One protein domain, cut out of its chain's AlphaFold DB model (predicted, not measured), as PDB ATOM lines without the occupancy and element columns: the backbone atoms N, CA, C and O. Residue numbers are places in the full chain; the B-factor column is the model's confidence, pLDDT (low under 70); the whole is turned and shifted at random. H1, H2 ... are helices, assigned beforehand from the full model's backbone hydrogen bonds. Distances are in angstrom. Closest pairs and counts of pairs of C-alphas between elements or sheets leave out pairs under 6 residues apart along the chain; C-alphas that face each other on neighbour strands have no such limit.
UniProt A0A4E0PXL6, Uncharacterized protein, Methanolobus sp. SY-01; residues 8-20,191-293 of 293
ATOM      1  N   PRO A   8      82.427 115.785  72.010       97.81
ATOM      2  CA  PRO A   8      82.644 115.008  73.239       97.81
ATOM      3  C   PRO A   8      83.676 113.883  73.086       97.81
ATOM      4  O   PRO A   8      84.579 113.781  73.899       97.81
ATOM      5  N   GLU A   9      83.617 113.117  71.988       98.25
ATOM      6  CA  GLU A   9      84.612 112.065  71.702       98.25
ATOM      7  C   GLU A   9      86.026 112.651  71.589       98.25
ATOM      8  O   GLU A   9      86.994 112.024  72.005       98.25
ATOM      9  N   PHE A  10      86.159 113.868  71.052       98.19
ATOM     10  CA  PHE A  10      87.450 114.545  70.995       98.19
ATOM     11  C   PHE A  10      87.938 114.995  72.379       98.19
ATOM     12  O   PHE A  10      89.120 114.850  72.675       98.19
ATOM     13  N   VAL A  11      87.034 115.463  73.247       98.25
ATOM     14  CA  VAL A  11      87.351 115.784  74.651       98.25
ATOM     15  C   VAL A  11      87.830 114.549  75.412       98.25
ATOM     16  O   VAL A  11      88.806 114.638  76.157       98.25
ATOM     17  N   ASP A  12      87.213 113.392  75.183       98.00
ATOM     18  CA  ASP A  12      87.640 112.130  75.796       98.00
ATOM     19  C   ASP A  12      89.067 111.755  75.364       98.00
ATOM     20  O   ASP A  12      89.905 111.431  76.206       98.00
ATOM     21  N   ILE A  13      89.387 111.884  74.069       98.00
ATOM     22  CA  ILE A  13      90.745 111.649  73.549       98.00
ATOM     23  C   ILE A  13      91.754 112.577  74.240       98.00
ATOM     24  O   ILE A  13      92.754 112.103  74.784       98.00
ATOM     25  N   VAL A  14      91.473 113.884  74.289       97.69
ATOM     26  CA  VAL A  14      92.356 114.884  74.914       97.69
ATOM     27  C   VAL A  14      92.559 114.602  76.405       97.69
ATOM     28  O   VAL A  14      93.696 114.571  76.874       97.69
ATOM     29  N   SER A  15      91.478 114.353  77.146       97.19
ATOM     30  CA  SER A  15      91.529 114.100  78.594       97.19
ATOM     31  C   SER A  15      92.221 112.787  78.965       97.19
ATOM     32  O   SER A  15      92.805 112.684  80.040       97.19
ATOM     33  N   SER A  16      92.185 111.789  78.077       96.88
ATOM     34  CA  SER A  16      92.912 110.528  78.260       96.88
ATOM     35  C   SER A  16      94.410 110.640  77.965       96.88
ATOM     36  O   SER A  16      95.181 109.809  78.443       96.88
ATOM     37  N   THR A  17      94.818 111.662  77.205       96.50
ATOM     38  CA  THR A  17      96.222 111.897  76.833       96.50
ATOM     39  C   THR A  17      96.933 112.735  77.892       96.50
ATOM     40  O   THR A  17      98.013 112.373  78.355       96.50
ATOM     41  N   TYR A  18      96.326 113.855  78.295       93.75
ATOM     42  CA  TYR A  18      96.990 114.844  79.139       93.75
ATOM     43  C   TYR A  18      96.450 114.842  80.566       93.75
ATOM     44  O   TYR A  18      95.236 114.938  80.754       93.75
ATOM     45  N   PRO A  19      97.319 114.816  81.594       94.06
ATOM     46  CA  PRO A  19      96.887 115.141  82.943       94.06
ATOM     47  C   PRO A  19      96.536 116.631  83.036       94.06
ATOM     48  O   PRO A  19      97.097 117.464  82.319       94.06
ATOM     49  N   LYS A  20      95.660 116.994  83.980       92.25
ATOM     50  CA  LYS A  20      95.468 118.408  84.320       92.25
ATOM     51  C   LYS A  20      96.796 119.009  84.801       92.25
ATOM     52  O   LYS A  20      97.492 118.356  85.585       92.25
ATOM     53  N   ASN A 191      88.911 134.197  76.309       86.38
ATOM     54  CA  ASN A 191      87.909 134.928  75.536       86.38
ATOM     55  C   ASN A 191      88.503 135.423  74.210       86.38
ATOM     56  O   ASN A 191      88.926 136.574  74.076       86.38
ATOM     57  N   ASN A 192      88.596 134.518  73.242       86.69
ATOM     58  CA  ASN A 192      89.180 134.779  71.934       86.69
ATOM     59  C   ASN A 192      88.205 134.427  70.798       86.69
ATOM     60  O   ASN A 192      87.067 134.000  71.000       86.69
ATOM     61  N   SER A 193      88.648 134.621  69.558       87.00
ATOM     62  CA  SER A 193      87.824 134.325  68.385       87.00
ATOM     63  C   SER A 193      87.445 132.843  68.278       87.00
ATOM     64  O   SER A 193      86.376 132.548  67.749       87.00
ATOM     65  N   HIS A 194      88.264 131.917  68.790       89.88
ATOM     66  CA  HIS A 194      87.968 130.482  68.784       89.88
ATOM     67  C   HIS A 194      86.804 130.160  69.726       89.88
ATOM     68  O   HIS A 194      85.841 129.518  69.305       89.88
ATOM     69  N   SER A 195      86.826 130.669  70.963       91.69
ATOM     70  CA  SER A 195      85.715 130.488  71.904       91.69
ATOM     71  C   SER A 195      84.419 131.103  71.398       91.69
ATOM     72  O   SER A 195      83.374 130.463  71.463       91.69
ATOM     73  N   ILE A 196      84.475 132.314  70.835       91.19
ATOM     74  CA  ILE A 196      83.281 132.993  70.313       91.19
ATOM     75  C   ILE A 196      82.681 132.204  69.141       91.19
ATOM     76  O   ILE A 196      81.480 131.931  69.142       91.19
ATOM     77  N   ARG A 197      83.505 131.764  68.178       89.00
ATOM     78  CA  ARG A 197      83.045 130.953  67.036       89.00
ATOM     79  C   ARG A 197      82.459 129.620  67.472       89.00
ATOM     80  O   ARG A 197      81.409 129.230  66.977       89.00
ATOM     81  N   PHE A 198      83.089 128.938  68.423       92.19
ATOM     82  CA  PHE A 198      82.553 127.691  68.958       92.19
ATOM     83  C   PHE A 198      81.188 127.887  69.622       92.19
ATOM     84  O   PHE A 198      80.271 127.092  69.412       92.19
ATOM     85  N   LEU A 199      81.017 128.968  70.387       93.81
ATOM     86  CA  LEU A 199      79.725 129.305  70.981       93.81
ATOM     87  C   LEU A 199      78.673 129.634  69.912       93.81
ATOM     88  O   LEU A 199      77.527 129.215  70.069       93.81
ATOM     89  N   GLN A 200      79.060 130.288  68.815       91.81
ATOM     90  CA  GLN A 200      78.203 130.534  67.646       91.81
ATOM     91  C   GLN A 200      77.827 129.245  66.897       91.81
ATOM     92  O   GLN A 200      76.681 129.094  66.477       91.81
ATOM     93  N   GLU A 201      78.746 128.283  66.767       90.12
ATOM     94  CA  GLU A 201      78.448 126.948  66.221       90.12
ATOM     95  C   GLU A 201      77.480 126.178  67.126       90.12
ATOM     96  O   GLU A 201      76.594 125.465  66.647       90.12
ATOM     97  N   CYS A 202      77.612 126.354  68.443       91.38
ATOM     98  CA  CYS A 202      76.714 125.745  69.413       91.38
ATOM     99  C   CYS A 202      75.328 126.400  69.438       91.38
ATOM    100  O   CYS A 202      74.321 125.722  69.684       91.38
ATOM    101  N   ASP A 203      75.279 127.715  69.249       91.56
ATOM    102  CA  ASP A 203      74.110 128.579  69.328       91.56
ATOM    103  C   ASP A 203      74.296 129.792  68.408       91.56
ATOM    104  O   ASP A 203      74.927 130.779  68.778       91.56
ATOM    105  N   SER A 204      73.689 129.744  67.221       86.88
ATOM    106  CA  SER A 204      73.832 130.779  66.188       86.88
ATOM    107  C   SER A 204      73.299 132.159  66.590       86.88
ATOM    108  O   SER A 204      73.496 133.117  65.853       86.88
ATOM    109  N   SER A 205      72.587 132.263  67.718       88.88
ATOM    110  CA  SER A 205      72.123 133.539  68.276       88.88
ATOM    111  C   SER A 205      73.147 134.212  69.198       88.88
ATOM    112  O   SER A 205      72.904 135.315  69.687       88.88
ATOM    113  N   PHE A 206      74.276 133.555  69.474       89.25
ATOM    114  CA  PHE A 206      75.309 134.077  70.356       89.25
ATOM    115  C   PHE A 206      76.124 135.187  69.675       89.25
ATOM    116  O   PHE A 206      76.881 134.933  68.743       89.25
ATOM    117  N   ASP A 207      75.994 136.414  70.174       85.56
ATOM    118  CA  ASP A 207      76.676 137.608  69.645       85.56
ATOM    119  C   ASP A 207      77.247 138.476  70.778       85.56
ATOM    120  O   ASP A 207      77.050 139.685  70.841       85.56
ATOM    121  N   ASN A 208      77.859 137.833  71.773       83.31
ATOM    122  CA  ASN A 208      78.395 138.527  72.938       83.31
ATOM    123  C   ASN A 208      79.838 138.091  73.199       83.31
ATOM    124  O   ASN A 208      80.111 136.907  73.380       83.31
ATOM    125  N   ASP A 209      80.748 139.055  73.223       83.88
ATOM    126  CA  ASP A 209      82.178 138.865  73.452       83.88
ATOM    127  C   ASP A 209      82.615 139.294  74.864       83.88
ATOM    128  O   ASP A 209      83.809 139.386  75.140       83.88
ATOM    129  N   ASP A 210      81.678 139.532  75.786       87.94
ATOM    130  CA  ASP A 210      81.993 139.795  77.186       87.94
ATOM    131  C   ASP A 210      82.552 138.534  77.852       87.94
ATOM    132  O   ASP A 210      81.988 137.438  77.775       87.94
ATOM    133  N   PHE A 211      83.660 138.715  78.567       86.25
ATOM    134  CA  PHE A 211      84.398 137.647  79.231       86.25
ATOM    135  C   PHE A 211      83.523 136.771  80.139       86.25
ATOM    136  O   PHE A 211      83.618 135.538  80.097       86.25
ATOM    137  N   TYR A 212      82.664 137.388  80.953       88.06
ATOM    138  CA  TYR A 212      81.824 136.671  81.907       88.06
ATOM    139  C   TYR A 212      80.676 135.955  81.202       88.06
ATOM    140  O   TYR A 212      80.313 134.841  81.587       88.06
ATOM    141  N   VAL A 213      80.124 136.564  80.149       89.69
ATOM    142  CA  VAL A 213      79.065 135.954  79.336       89.69
ATOM    143  C   VAL A 213      79.590 134.729  78.589       89.69
ATOM    144  O   VAL A 213      78.961 133.670  78.656       89.69
ATOM    145  N   VAL A 214      80.756 134.840  77.947       91.56
ATOM    146  CA  VAL A 214      81.441 133.739  77.252       91.56
ATOM    147  C   VAL A 214      81.698 132.574  78.210       91.56
ATOM    148  O   VAL A 214      81.263 131.453  77.941       91.56
ATOM    149  N   ASN A 215      82.302 132.837  79.373       93.31
ATOM    150  CA  ASN A 215      82.588 131.803  80.372       93.31
ATOM    151  C   ASN A 215      81.313 131.167  80.949       93.31
ATOM    152  O   ASN A 215      81.228 129.946  81.066       93.31
ATOM    153  N   SER A 216      80.280 131.961  81.249       93.94
ATOM    154  CA  SER A 216      78.993 131.432  81.724       93.94
ATOM    155  C   SER A 216      78.324 130.533  80.681       93.94
ATOM    156  O   SER A 216      77.779 129.478  81.015       93.94
ATOM    157  N   LYS A 217      78.361 130.932  79.405       95.25
ATOM    158  CA  LYS A 217      77.778 130.163  78.302       95.25
ATOM    159  C   LYS A 217      78.539 128.859  78.068       95.25
ATOM    160  O   LYS A 217      77.899 127.819  77.923       95.25
ATOM    161  N   PHE A 218      79.869 128.909  78.071       95.81
ATOM    162  CA  PHE A 218      80.718 127.733  77.895       95.81
ATOM    163  C   PHE A 218      80.555 126.737  79.049       95.81
ATOM    164  O   PHE A 218      80.357 125.548  78.802       95.81
ATOM    165  N   LYS A 219      80.506 127.221  80.298       96.06
ATOM    166  CA  LYS A 219      80.220 126.394  81.479       96.06
ATOM    167  C   LYS A 219      78.887 125.652  81.353       96.06
ATOM    168  O   LYS A 219      78.857 124.439  81.510       96.06
ATOM    169  N   LYS A 220      77.808 126.341  80.959       96.38
ATOM    170  CA  LYS A 220      76.489 125.709  80.737       96.38
ATOM    171  C   LYS A 220      76.508 124.632  79.652       96.38
ATOM    172  O   LYS A 220      75.738 123.677  79.724       96.38
ATOM    173  N   ILE A 221      77.335 124.797  78.617       95.81
ATOM    174  CA  ILE A 221      77.536 123.760  77.597       95.81
ATOM    175  C   ILE A 221      78.219 122.553  78.230       95.81
ATOM    176  O   ILE A 221      77.710 121.446  78.095       95.81
ATOM    177  N   CYS A 222      79.321 122.765  78.943       97.00
ATOM    178  CA  CYS A 222      80.070 121.689  79.583       97.00
ATOM    179  C   CYS A 222      79.201 120.911  80.581       97.00
ATOM    180  O   CYS A 222      79.093 119.698  80.461       97.00
ATOM    181  N   GLU A 223      78.460 121.604  81.452       96.50
ATOM    182  CA  GLU A 223      77.502 120.996  82.391       96.50
ATOM    183  C   GLU A 223      76.423 120.169  81.678       96.50
ATOM    184  O   GLU A 223      76.064 119.081  82.120       96.50
ATOM    185  N   LYS A 224      75.897 120.662  80.548       96.12
ATOM    186  CA  LYS A 224      74.857 119.959  79.785       96.12
ATOM    187  C   LYS A 224      75.351 118.639  79.181       96.12
ATOM    188  O   LYS A 224      74.541 117.732  78.994       96.12
ATOM    189  N   TYR A 225      76.620 118.574  78.797       96.19
ATOM    190  CA  TYR A 225      77.210 117.421  78.113       96.19
ATOM    191  C   TYR A 225      78.178 116.627  78.998       96.19
ATOM    192  O   TYR A 225      78.858 115.757  78.470       96.19
ATOM    193  N   ASP A 226      78.208 116.914  80.305       96.62
ATOM    194  CA  ASP A 226      79.091 116.280  81.292       96.62
ATOM    195  C   ASP A 226      80.577 116.333  80.892       96.62
ATOM    196  O   ASP A 226      81.297 115.340  80.912       96.62
ATOM    197  N   LEU A 227      81.025 117.513  80.448       97.38
ATOM    198  CA  LEU A 227      82.402 117.753  80.015       97.38
ATOM    199  C   LEU A 227      83.170 118.547  81.069       97.38
ATOM    200  O   LEU A 227      82.662 119.519  81.629       97.38
ATOM    201  N   ASP A 228      84.437 118.197  81.268       97.12
ATOM    202  CA  ASP A 228      85.364 119.022  82.037       97.12
ATOM    203  C   ASP A 228      85.744 120.286  81.245       97.12
ATOM    204  O   ASP A 228      86.152 120.198  80.083       97.12
ATOM    205  N   ILE A 229      85.618 121.468  81.860       96.56
ATOM    206  CA  ILE A 229      85.837 122.756  81.176       96.56
ATOM    207  C   ILE A 229      87.269 122.877  80.647       96.56
ATOM    208  O   ILE A 229      87.459 123.365  79.531       96.56
ATOM    209  N   HIS A 230      88.261 122.406  81.407       95.75
ATOM    210  CA  HIS A 230      89.663 122.499  81.013       95.75
ATOM    211  C   HIS A 230      89.920 121.694  79.737       95.75
ATOM    212  O   HIS A 230      90.416 122.231  78.744       95.75
ATOM    213  N   TYR A 231      89.516 120.420  79.729       97.56
ATOM    214  CA  TYR A 231      89.714 119.548  78.573       97.56
ATOM    215  C   TYR A 231      88.844 119.951  77.380       97.56
ATOM    216  O   TYR A 231      89.297 119.855  76.238       97.56
ATOM    217  N   ALA A 232      87.639 120.478  77.609       97.38
ATOM    218  CA  ALA A 232      86.825 121.071  76.553       97.38
ATOM    219  C   ALA A 232      87.505 122.305  75.935       97.38
ATOM    220  O   ALA A 232      87.521 122.449  74.712       97.38
ATOM    221  N   GLY A 233      88.107 123.170  76.754       96.00
ATOM    222  CA  GLY A 233      88.882 124.322  76.294       96.00
ATOM    223  C   GLY A 233      90.117 123.917  75.485       96.00
ATOM    224  O   GLY A 233      90.355 124.468  74.410       96.00
ATOM    225  N   LEU A 234      90.863 122.910  75.948       95.38
ATOM    226  CA  LEU A 234      92.028 122.382  75.234       95.38
ATOM    227  C   LEU A 234      91.630 121.726  73.902       95.38
ATOM    228  O   LEU A 234      92.246 121.978  72.868       95.38
ATOM    229  N   SER A 235      90.539 120.960  73.892       97.62
ATOM    230  CA  SER A 235      89.980 120.358  72.674       97.62
ATOM    231  C   SER A 235      89.526 121.411  71.671       97.62
ATOM    232  O   SER A 235      89.752 121.277  70.470       97.62
ATOM    233  N   LEU A 236      88.905 122.491  72.152       96.38
ATOM    234  CA  LEU A 236      88.550 123.634  71.322       96.38
ATOM    235  C   LEU A 236      89.796 124.261  70.686       96.38
ATOM    236  O   LEU A 236      89.776 124.550  69.490       96.38
ATOM    237  N   TRP A 237      90.868 124.450  71.459       94.62
ATOM    238  CA  TRP A 237      92.122 124.979  70.935       94.62
ATOM    239  C   TRP A 237      92.683 124.091  69.821       94.62
ATOM    240  O   TRP A 237      92.876 124.580  68.711       94.62
ATOM    241  N   TYR A 238      92.836 122.785  70.059       96.56
ATOM    242  CA  TYR A 238      93.316 121.840  69.044       96.56
ATOM    243  C   TYR A 238      92.461 121.875  67.772       96.56
ATOM    244  O   TYR A 238      92.982 121.960  66.656       96.56
ATOM    245  N   TYR A 239      91.138 121.849  67.932       95.81
ATOM    246  CA  TYR A 239      90.192 121.869  66.823       95.81
ATOM    247  C   TYR A 239      90.280 123.160  65.996       95.81
ATOM    248  O   TYR A 239      90.451 123.089  64.777       95.81
ATOM    249  N   GLU A 240      90.184 124.333  66.626       93.50
ATOM    250  CA  GLU A 240      90.170 125.614  65.909       93.50
ATOM    251  C   GLU A 240      91.554 125.980  65.352       93.50
ATOM    252  O   GLU A 240      91.644 126.459  64.216       93.50
ATOM    253  N   SER A 241      92.637 125.673  66.075       92.88
ATOM    254  CA  SER A 241      94.006 125.849  65.580       92.88
ATOM    255  C   SER A 241      94.244 124.998  64.335       92.88
ATOM    256  O   SER A 241      94.684 125.523  63.313       92.88
ATOM    257  N   THR A 242      93.824 123.729  64.341       95.19
ATOM    258  CA  THR A 242      93.903 122.855  63.159       95.19
ATOM    259  C   THR A 242      93.026 123.364  62.012       95.19
ATOM    260  O   THR A 242      93.464 123.452  60.865       95.19
ATOM    261  N   LYS A 243      91.785 123.773  62.299       93.62
ATOM    262  CA  LYS A 243      90.859 124.326  61.299       93.62
ATOM    263  C   LYS A 243      91.420 125.575  60.616       93.62
ATOM    264  O   LYS A 243      91.214 125.764  59.416       93.62
ATOM    265  N   SER A 244      92.156 126.412  61.348       90.88
ATOM    266  CA  SER A 244      92.773 127.633  60.815       90.88
ATOM    267  C   SER A 244      93.800 127.364  59.702       90.88
ATOM    268  O   SER A 244      93.963 128.199  58.807       90.88
ATOM    269  N   LEU A 245      94.415 126.175  59.695       93.00
ATOM    270  CA  LEU A 245      95.420 125.736  58.720       93.00
ATOM    271  C   LEU A 245      94.824 125.277  57.374       93.00
ATOM    272  O   LEU A 245      95.543 125.113  56.385       93.00
ATOM    273  N   ILE A 246      93.505 125.085  57.295       94.44
ATOM    274  CA  ILE A 246      92.824 124.634  56.073       94.44
ATOM    275  C   ILE A 246      92.677 125.808  55.106       94.44
ATOM    276  O   ILE A 246      91.962 126.763  55.398       94.44
ATOM    277  N   SER A 247      93.295 125.743  53.929       92.00
ATOM    278  CA  SER A 247      93.336 126.857  52.966       92.00
ATOM    279  C   SER A 247      91.986 127.135  52.287       92.00
ATOM    280  O   SER A 247      91.577 128.288  52.144       92.00
ATOM    281  N   LYS A 248      91.262 126.081  51.889       92.00
ATOM    282  CA  LYS A 248      89.991 126.186  51.156       92.00
ATOM    283  C   LYS A 248      88.843 126.521  52.108       92.00
ATOM    284  O   LYS A 248      88.509 125.707  52.969       92.00
ATOM    285  N   LYS A 249      88.193 127.672  51.899       90.88
ATOM    286  CA  LYS A 249      87.067 128.158  52.720       90.88
ATOM    287  C   LYS A 249      85.963 127.108  52.887       90.88
ATOM    288  O   LYS A 249      85.633 126.766  54.015       90.88
ATOM    289  N   ASP A 250      85.494 126.510  51.793       91.56
ATOM    290  CA  ASP A 250      84.422 125.504  51.841       91.56
ATOM    291  C   ASP A 250      84.813 124.245  52.635       91.56
ATOM    292  O   ASP A 250      83.978 123.646  53.315       91.56
ATOM    293  N   LYS A 251      86.090 123.831  52.572       92.06
ATOM    294  CA  LYS A 251      86.615 122.702  53.363       92.06
ATOM    295  C   LYS A 251      86.683 123.089  54.841       92.06
ATOM    296  O   LYS A 251      86.270 122.306  55.688       92.06
ATOM    297  N   ARG A 252      87.148 124.309  55.132       92.38
ATOM    298  CA  ARG A 252      87.260 124.867  56.485       92.38
ATOM    299  C   ARG A 252      85.901 124.988  57.178       92.38
ATOM    300  O   ARG A 252      85.792 124.621  58.339       92.38
ATOM    301  N   GLU A 253      84.870 125.454  56.478       89.69
ATOM    302  CA  GLU A 253      83.509 125.604  57.026       89.69
ATOM    303  C   GLU A 253      82.835 124.260  57.337       89.69
ATOM    304  O   GLU A 253      81.996 124.177  58.228       89.69
ATOM    305  N   ARG A 254      83.209 123.192  56.623       91.00
ATOM    306  CA  ARG A 254      82.701 121.832  56.873       91.00
ATOM    307  C   ARG A 254      83.521 121.067  57.909       91.00
ATOM    308  O   ARG A 254      83.066 120.025  58.391       91.00
ATOM    309  N   PHE A 255      84.720 121.553  58.224       94.50
ATOM    310  CA  PHE A 255      85.629 120.915  59.164       94.50
ATOM    311  C   PHE A 255      85.018 120.894  60.565       94.50
ATOM    312  O   PHE A 255      84.527 121.903  61.055       94.50
ATOM    313  N   ASN A 256      85.038 119.726  61.196       95.00
ATOM    314  CA  ASN A 256      84.473 119.486  62.520       95.00
ATOM    315  C   ASN A 256      85.352 118.477  63.282       95.00
ATOM    316  O   ASN A 256      86.148 117.781  62.639       95.00
ATOM    317  N   PRO A 257      85.201 118.339  64.611       97.25
ATOM    318  CA  PRO A 257      86.029 117.432  65.412       97.25
ATOM    319  C   PRO A 257      86.039 115.983  64.903       97.25
ATOM    320  O   PRO A 257      87.079 115.337  64.894       97.25
ATOM    321  N   GLY A 258      84.919 115.481  64.374       97.56
ATOM    322  CA  GLY A 258      84.862 114.135  63.791       97.56
ATOM    323  C   GLY A 258      85.753 113.955  62.557       97.56
ATOM    324  O   GLY A 258      86.288 112.870  62.338       97.56
ATOM    325  N   MET A 259      85.942 115.012  61.762       97.19
ATOM    326  CA  MET A 259      86.901 114.999  60.654       97.19
ATOM    327  C   MET A 259      88.342 115.034  61.157       97.19
ATOM    328  O   MET A 259      89.169 114.329  60.589       97.19
ATOM    329  N   LEU A 260      88.627 115.797  62.217       97.50
ATOM    330  CA  LEU A 260      89.948 115.819  62.849       97.50
ATOM    331  C   LEU A 260      90.330 114.430  63.373       97.50
ATOM    332  O   LEU A 260      91.362 113.904  62.975       97.50
ATOM    333  N   ILE A 261      89.447 113.784  64.142       98.25
ATOM    334  CA  ILE A 261      89.655 112.412  64.641       98.25
ATOM    335  C   ILE A 261      89.937 111.440  63.490       98.25
ATOM    336  O   ILE A 261      90.792 110.563  63.602       98.25
ATOM    337  N   ARG A 262      89.213 111.566  62.369       97.81
ATOM    338  CA  ARG A 262      89.435 110.704  61.203       97.81
ATOM    339  C   ARG A 262      90.801 110.954  60.565       97.81
ATOM    340  O   ARG A 262      91.497 109.985  60.298       97.81
ATOM    341  N   ILE A 263      91.185 112.214  60.359       96.94
ATOM    342  CA  ILE A 263      92.497 112.575  59.800       96.94
ATOM    343  C   ILE A 263      93.619 112.052  60.694       96.94
ATOM    344  O   ILE A 263      94.573 111.480  60.175       96.94
ATOM    345  N   MET A 264      93.475 112.194  62.013       97.50
ATOM    346  CA  MET A 264      94.424 111.653  62.983       97.50
ATOM    347  C   MET A 264      94.600 110.140  62.805       97.50
ATOM    348  O   MET A 264      95.712 109.665  62.614       97.50
ATOM    349  N   LYS A 265      93.493 109.389  62.738       97.38
ATOM    350  CA  LYS A 265      93.512 107.929  62.525       97.38
ATOM    351  C   LYS A 265      94.074 107.513  61.162       97.38
ATOM    352  O   LYS A 265      94.784 106.521  61.078       97.38
ATOM    353  N   GLU A 266      93.732 108.228  60.093       97.50
ATOM    354  CA  GLU A 266      94.174 107.915  58.724       97.50
ATOM    355  C   GLU A 266      95.673 108.168  58.511       97.50
ATOM    356  O   GLU A 266      96.266 107.552  57.629       97.50
ATOM    357  N   ASN A 267      96.274 109.059  59.304       97.06
ATOM    358  CA  ASN A 267      97.678 109.458  59.180       97.06
ATOM    359  C   ASN A 267      98.552 108.984  60.348       97.06
ATOM    360  O   ASN A 267      99.708 109.392  60.408       97.06
ATOM    361  N   ASP A 268      98.012 108.150  61.245       96.75
ATOM    362  CA  ASP A 268      98.707 107.663  62.448       96.75
ATOM    363  C   ASP A 268      99.291 108.811  63.294       96.75
ATOM    364  O   ASP A 268     100.458 108.807  63.661       96.75
ATOM    365  N   ILE A 269      98.473 109.846  63.517       96.81
ATOM    366  CA  ILE A 269      98.806 111.029  64.321       96.81
ATOM    367  C   ILE A 269      98.087 110.894  65.656       96.81
ATOM    368  O   ILE A 269      96.849 110.848  65.687       96.81
ATOM    369  N   ASP A 270      98.838 110.883  66.749       96.69
ATOM    370  CA  ASP A 270      98.267 110.982  68.088       96.69
ATOM    371  C   ASP A 270      98.142 112.446  68.563       96.69
ATOM    372  O   ASP A 270      98.304 113.408  67.803       96.69
ATOM    373  N   MET A 271      97.734 112.640  69.816       96.81
ATOM    374  CA  MET A 271      97.581 113.985  70.371       96.81
ATOM    375  C   MET A 271      98.924 114.701  70.559       96.81
ATOM    376  O   MET A 271      98.968 115.918  70.372       96.81
ATOM    377  N   ASP A 272      99.995 113.970  70.873       96.38
ATOM    378  CA  ASP A 272     101.334 114.533  71.055       96.38
ATOM    379  C   ASP A 272     101.913 114.979  69.714       96.38
ATOM    380  O   ASP A 272     102.419 116.098  69.610       96.38
ATOM    381  N   ASP A 273     101.729 114.184  68.658       96.44
ATOM    382  CA  ASP A 273     102.053 114.567  67.285       96.44
ATOM    383  C   ASP A 273     101.281 115.820  66.851       96.44
ATOM    384  O   ASP A 273     101.848 116.746  66.264       96.44
ATOM    385  N   LEU A 274      99.973 115.876  67.133       96.62
ATOM    386  CA  LEU A 274      99.151 117.035  66.791       96.62
ATOM    387  C   LEU A 274      99.618 118.289  67.546       96.62
ATOM    388  O   LEU A 274      99.704 119.367  66.951       96.62
ATOM    389  N   GLY A 275      99.936 118.144  68.835       95.62
ATOM    390  CA  GLY A 275     100.524 119.190  69.670       95.62
ATOM    391  C   GLY A 275     101.826 119.694  69.076       95.62
ATOM    392  O   GLY A 275     101.969 120.895  68.834       95.62
ATOM    393  N   TYR A 276     102.730 118.777  68.744       95.12
ATOM    394  CA  TYR A 276     104.006 119.076  68.115       95.12
ATOM    395  C   TYR A 276     103.828 119.844  66.801       95.12
ATOM    396  O   TYR A 276     104.381 120.927  66.625       95.12
ATOM    397  N   TYR A 277     102.965 119.370  65.905       95.81
ATOM    398  CA  TYR A 277     102.719 120.044  64.633       95.81
ATOM    399  C   TYR A 277     102.090 121.436  64.765       95.81
ATOM    400  O   TYR A 277     102.323 122.292  63.914       95.81
ATOM    401  N   LEU A 278     101.274 121.684  65.790       95.19
ATOM    402  CA  LEU A 278     100.661 122.998  66.008       95.19
ATOM    403  C   LEU A 278     101.601 123.999  66.691       95.19
ATOM    404  O   LEU A 278     101.401 125.209  66.550       95.19
ATOM    405  N   THR A 279     102.599 123.508  67.424       95.06
ATOM    406  CA  THR A 279     103.441 124.315  68.320       95.06
ATOM    407  C   THR A 279     104.910 124.391  67.908       95.06
ATOM    408  O   THR A 279     105.629 125.233  68.447       95.06
ATOM    409  N   ASP A 280     105.342 123.592  66.932       96.00
ATOM    410  CA  ASP A 280     106.665 123.666  66.315       96.00
ATOM    411  C   ASP A 280     106.578 124.338  64.933       96.00
ATOM    412  O   ASP A 280     105.850 123.910  64.026       96.00
ATOM    413  N   ILE A 281     107.340 125.422  64.767       95.44
ATOM    414  CA  ILE A 281     107.371 126.207  63.532       95.44
ATOM    415  C   ILE A 281     107.874 125.393  62.342       95.44
ATOM    416  O   ILE A 281     107.467 125.667  61.212       95.44
ATOM    417  N   ASP A 282     108.682 124.367  62.574       94.81
ATOM    418  CA  ASP A 282     109.278 123.549  61.523       94.81
ATOM    419  C   ASP A 282     108.298 122.544  60.935       94.81
ATOM    420  O   ASP A 282     108.378 122.201  59.750       94.81
ATOM    421  N   TYR A 283     107.297 122.149  61.718       94.19
ATOM    422  CA  TYR A 283     106.391 121.067  61.357       94.19
ATOM    423  C   TYR A 283     104.957 121.515  61.085       94.19
ATOM    424  O   TYR A 283     104.185 120.758  60.490       94.19
ATOM    425  N   VAL A 284     104.602 122.767  61.385       93.00
ATOM    426  CA  VAL A 284     103.262 123.305  61.088       93.00
ATOM    427  C   VAL A 284     102.880 123.196  59.609       93.00
ATOM    428  O   VAL A 284     101.706 123.022  59.272       93.00
ATOM    429  N   ASN A 285     103.855 123.255  58.697       91.38
ATOM    430  CA  ASN A 285     103.597 123.088  57.266       91.38
ATOM    431  C   ASN A 285     103.265 121.634  56.899       91.38
ATOM    432  O   ASN A 285     102.396 121.419  56.059       91.38
ATOM    433  N   LYS A 286     103.834 120.645  57.596       93.06
ATOM    434  CA  LYS A 286     103.492 119.230  57.399       93.06
ATOM    435  C   LYS A 286     102.021 118.971  57.728       93.06
ATOM    436  O   LYS A 286     101.313 118.339  56.949       93.06
ATOM    437  N   LEU A 287     101.527 119.522  58.840       94.75
ATOM    438  CA  LEU A 287     100.108 119.418  59.189       94.75
ATOM    439  C   LEU A 287      99.219 120.168  58.191       94.75
ATOM    440  O   LEU A 287      98.175 119.644  57.803       94.75
ATOM    441  N   LYS A 288      99.629 121.352  57.711       94.19
ATOM    442  CA  LYS A 288      98.913 122.031  56.616       94.19
ATOM    443  C   LYS A 288      98.790 121.123  55.394       94.19
ATOM    444  O   LYS A 288      97.695 121.036  54.844       94.19
ATOM    445  N   ASP A 289      99.856 120.447  54.982       94.44
ATOM    446  CA  ASP A 289      99.834 119.588  53.797       94.44
ATOM    447  C   ASP A 289      98.865 118.412  53.971       94.44
ATOM    448  O   ASP A 289      98.005 118.194  53.115       94.44
ATOM    449  N   ILE A 290      98.895 117.741  55.128       95.50
ATOM    450  CA  ILE A 290      97.958 116.656  55.469       95.50
ATOM    451  C   ILE A 290      96.509 117.154  55.416       95.50
ATOM    452  O   ILE A 290      95.655 116.561  54.756       95.50
ATOM    453  N   LEU A 291      96.223 118.295  56.047       94.44
ATOM    454  CA  LEU A 291      94.877 118.872  56.092       94.44
ATOM    455  C   LEU A 291      94.371 119.357  54.732       94.44
ATOM    456  O   LEU A 291      93.159 119.517  54.560       94.44
ATOM    457  N   ASN A 292      95.260 119.648  53.782       91.38
ATOM    458  CA  ASN A 292      94.911 120.182  52.466       91.38
ATOM    459  C   ASN A 292      95.001 119.150  51.330       91.38
ATOM    460  O   ASN A 292      94.482 119.453  50.249       91.38
ATOM    461  N   SER A 293      95.539 117.954  51.596       86.50
ATOM    462  CA  SER A 293      95.380 116.759  50.753       86.50
ATOM    463  C   SER A 293      93.910 116.347  50.589       86.50
ATOM    464  O   SER A 293      93.566 115.886  49.480       86.50
TER     465      SER A 293
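AT A GLANCE: This is residues 8 to 20 and 191 to 293 of the 293 residues of an uncharacterized protein of Methanolobus sp. SY-01 (UniProt A0A4E0PXL6). One helix, H4, runs through the middle, and shorter helices pack round it at large angles: H2 and H3 on one side, H1 and H7 on the other. H6 only just packs on H1, H5 sits by the last turn of H4, and H8 makes a corner with H7. The printed part has 116 residues with eight named helices, H1 to H8 in chain order, and no named strand; its class is all helix, with mostly crossed packing. It is compact and rounded, with a radius of gyration of the C-alphas of 14.5 A and spans of 37 by 33 by 23 A.

HOW THE PARTS SIT: Start at H1, residues 8 to 17, which touches residues 231 to 235 of the hub H4, residues 229 to 244, about perpendicular at 76 degrees; the closest C-alphas, of Val 11 and Ser 235, are 5.6 A apart. After the cut, look at H2, residues 193 to 202: it touches H4 about perpendicular at 78 degrees, with C-alphas 194 and 240 closest at 6.1 A. H3, residues 211 to 225, touches H2 at a steep tilt of 44 degrees, the same way, closest at C-alphas 199 and 218, 7.2 A. H3 also touches H4, closest at C-alphas 222 and 229, 6.1 A. H5, residues 249 to 254, is close to H4 but not clearly touching, with C-alphas 243 and 252 closest at 6.0 A. H6, residues 257 to 266, only just touches H1, with 3 pairs of C-alphas within 8 A, closest at Phe 10 and Pro 257, 6.4 A. H7, residues 271 to 279, touches H4 at a steep tilt of 58 degrees, the same way, with C-alphas 241 and 278 closest at 7.3 A. H8, residues 284 to 292, and H7 touch only at the corner, with C-alphas 277 and 284 closest at 4.8 A. H2 and H8 are apart. In H1 to H8 every O i to N i+4 pair is within hydrogen-bond range.

IN THESE COORDINATES: Find C-alpha 8 at (82.644, 115.008, 73.239), where H1 begins. H3 spans 21.5 A from first to last C-alpha. H4 runs 22.1 A from C-alpha 229 at (85.837, 122.756, 81.176) to C-alpha 244. H8 ends at C-alpha 292, (94.911, 120.182, 52.466).

THE WHOLE: The C-alphas of Tyr 212 and Ser 293, the two farthest apart, are 39.4 A apart. Residues 21 to 190 are not printed, and C-alphas 20 and 191 are 20.2 A apart across the cut. Of the links printed whole, H2 to H3 is short and the others are tight. The mean pLDDT of the printed part is 94.0, and no printed residue is under 70.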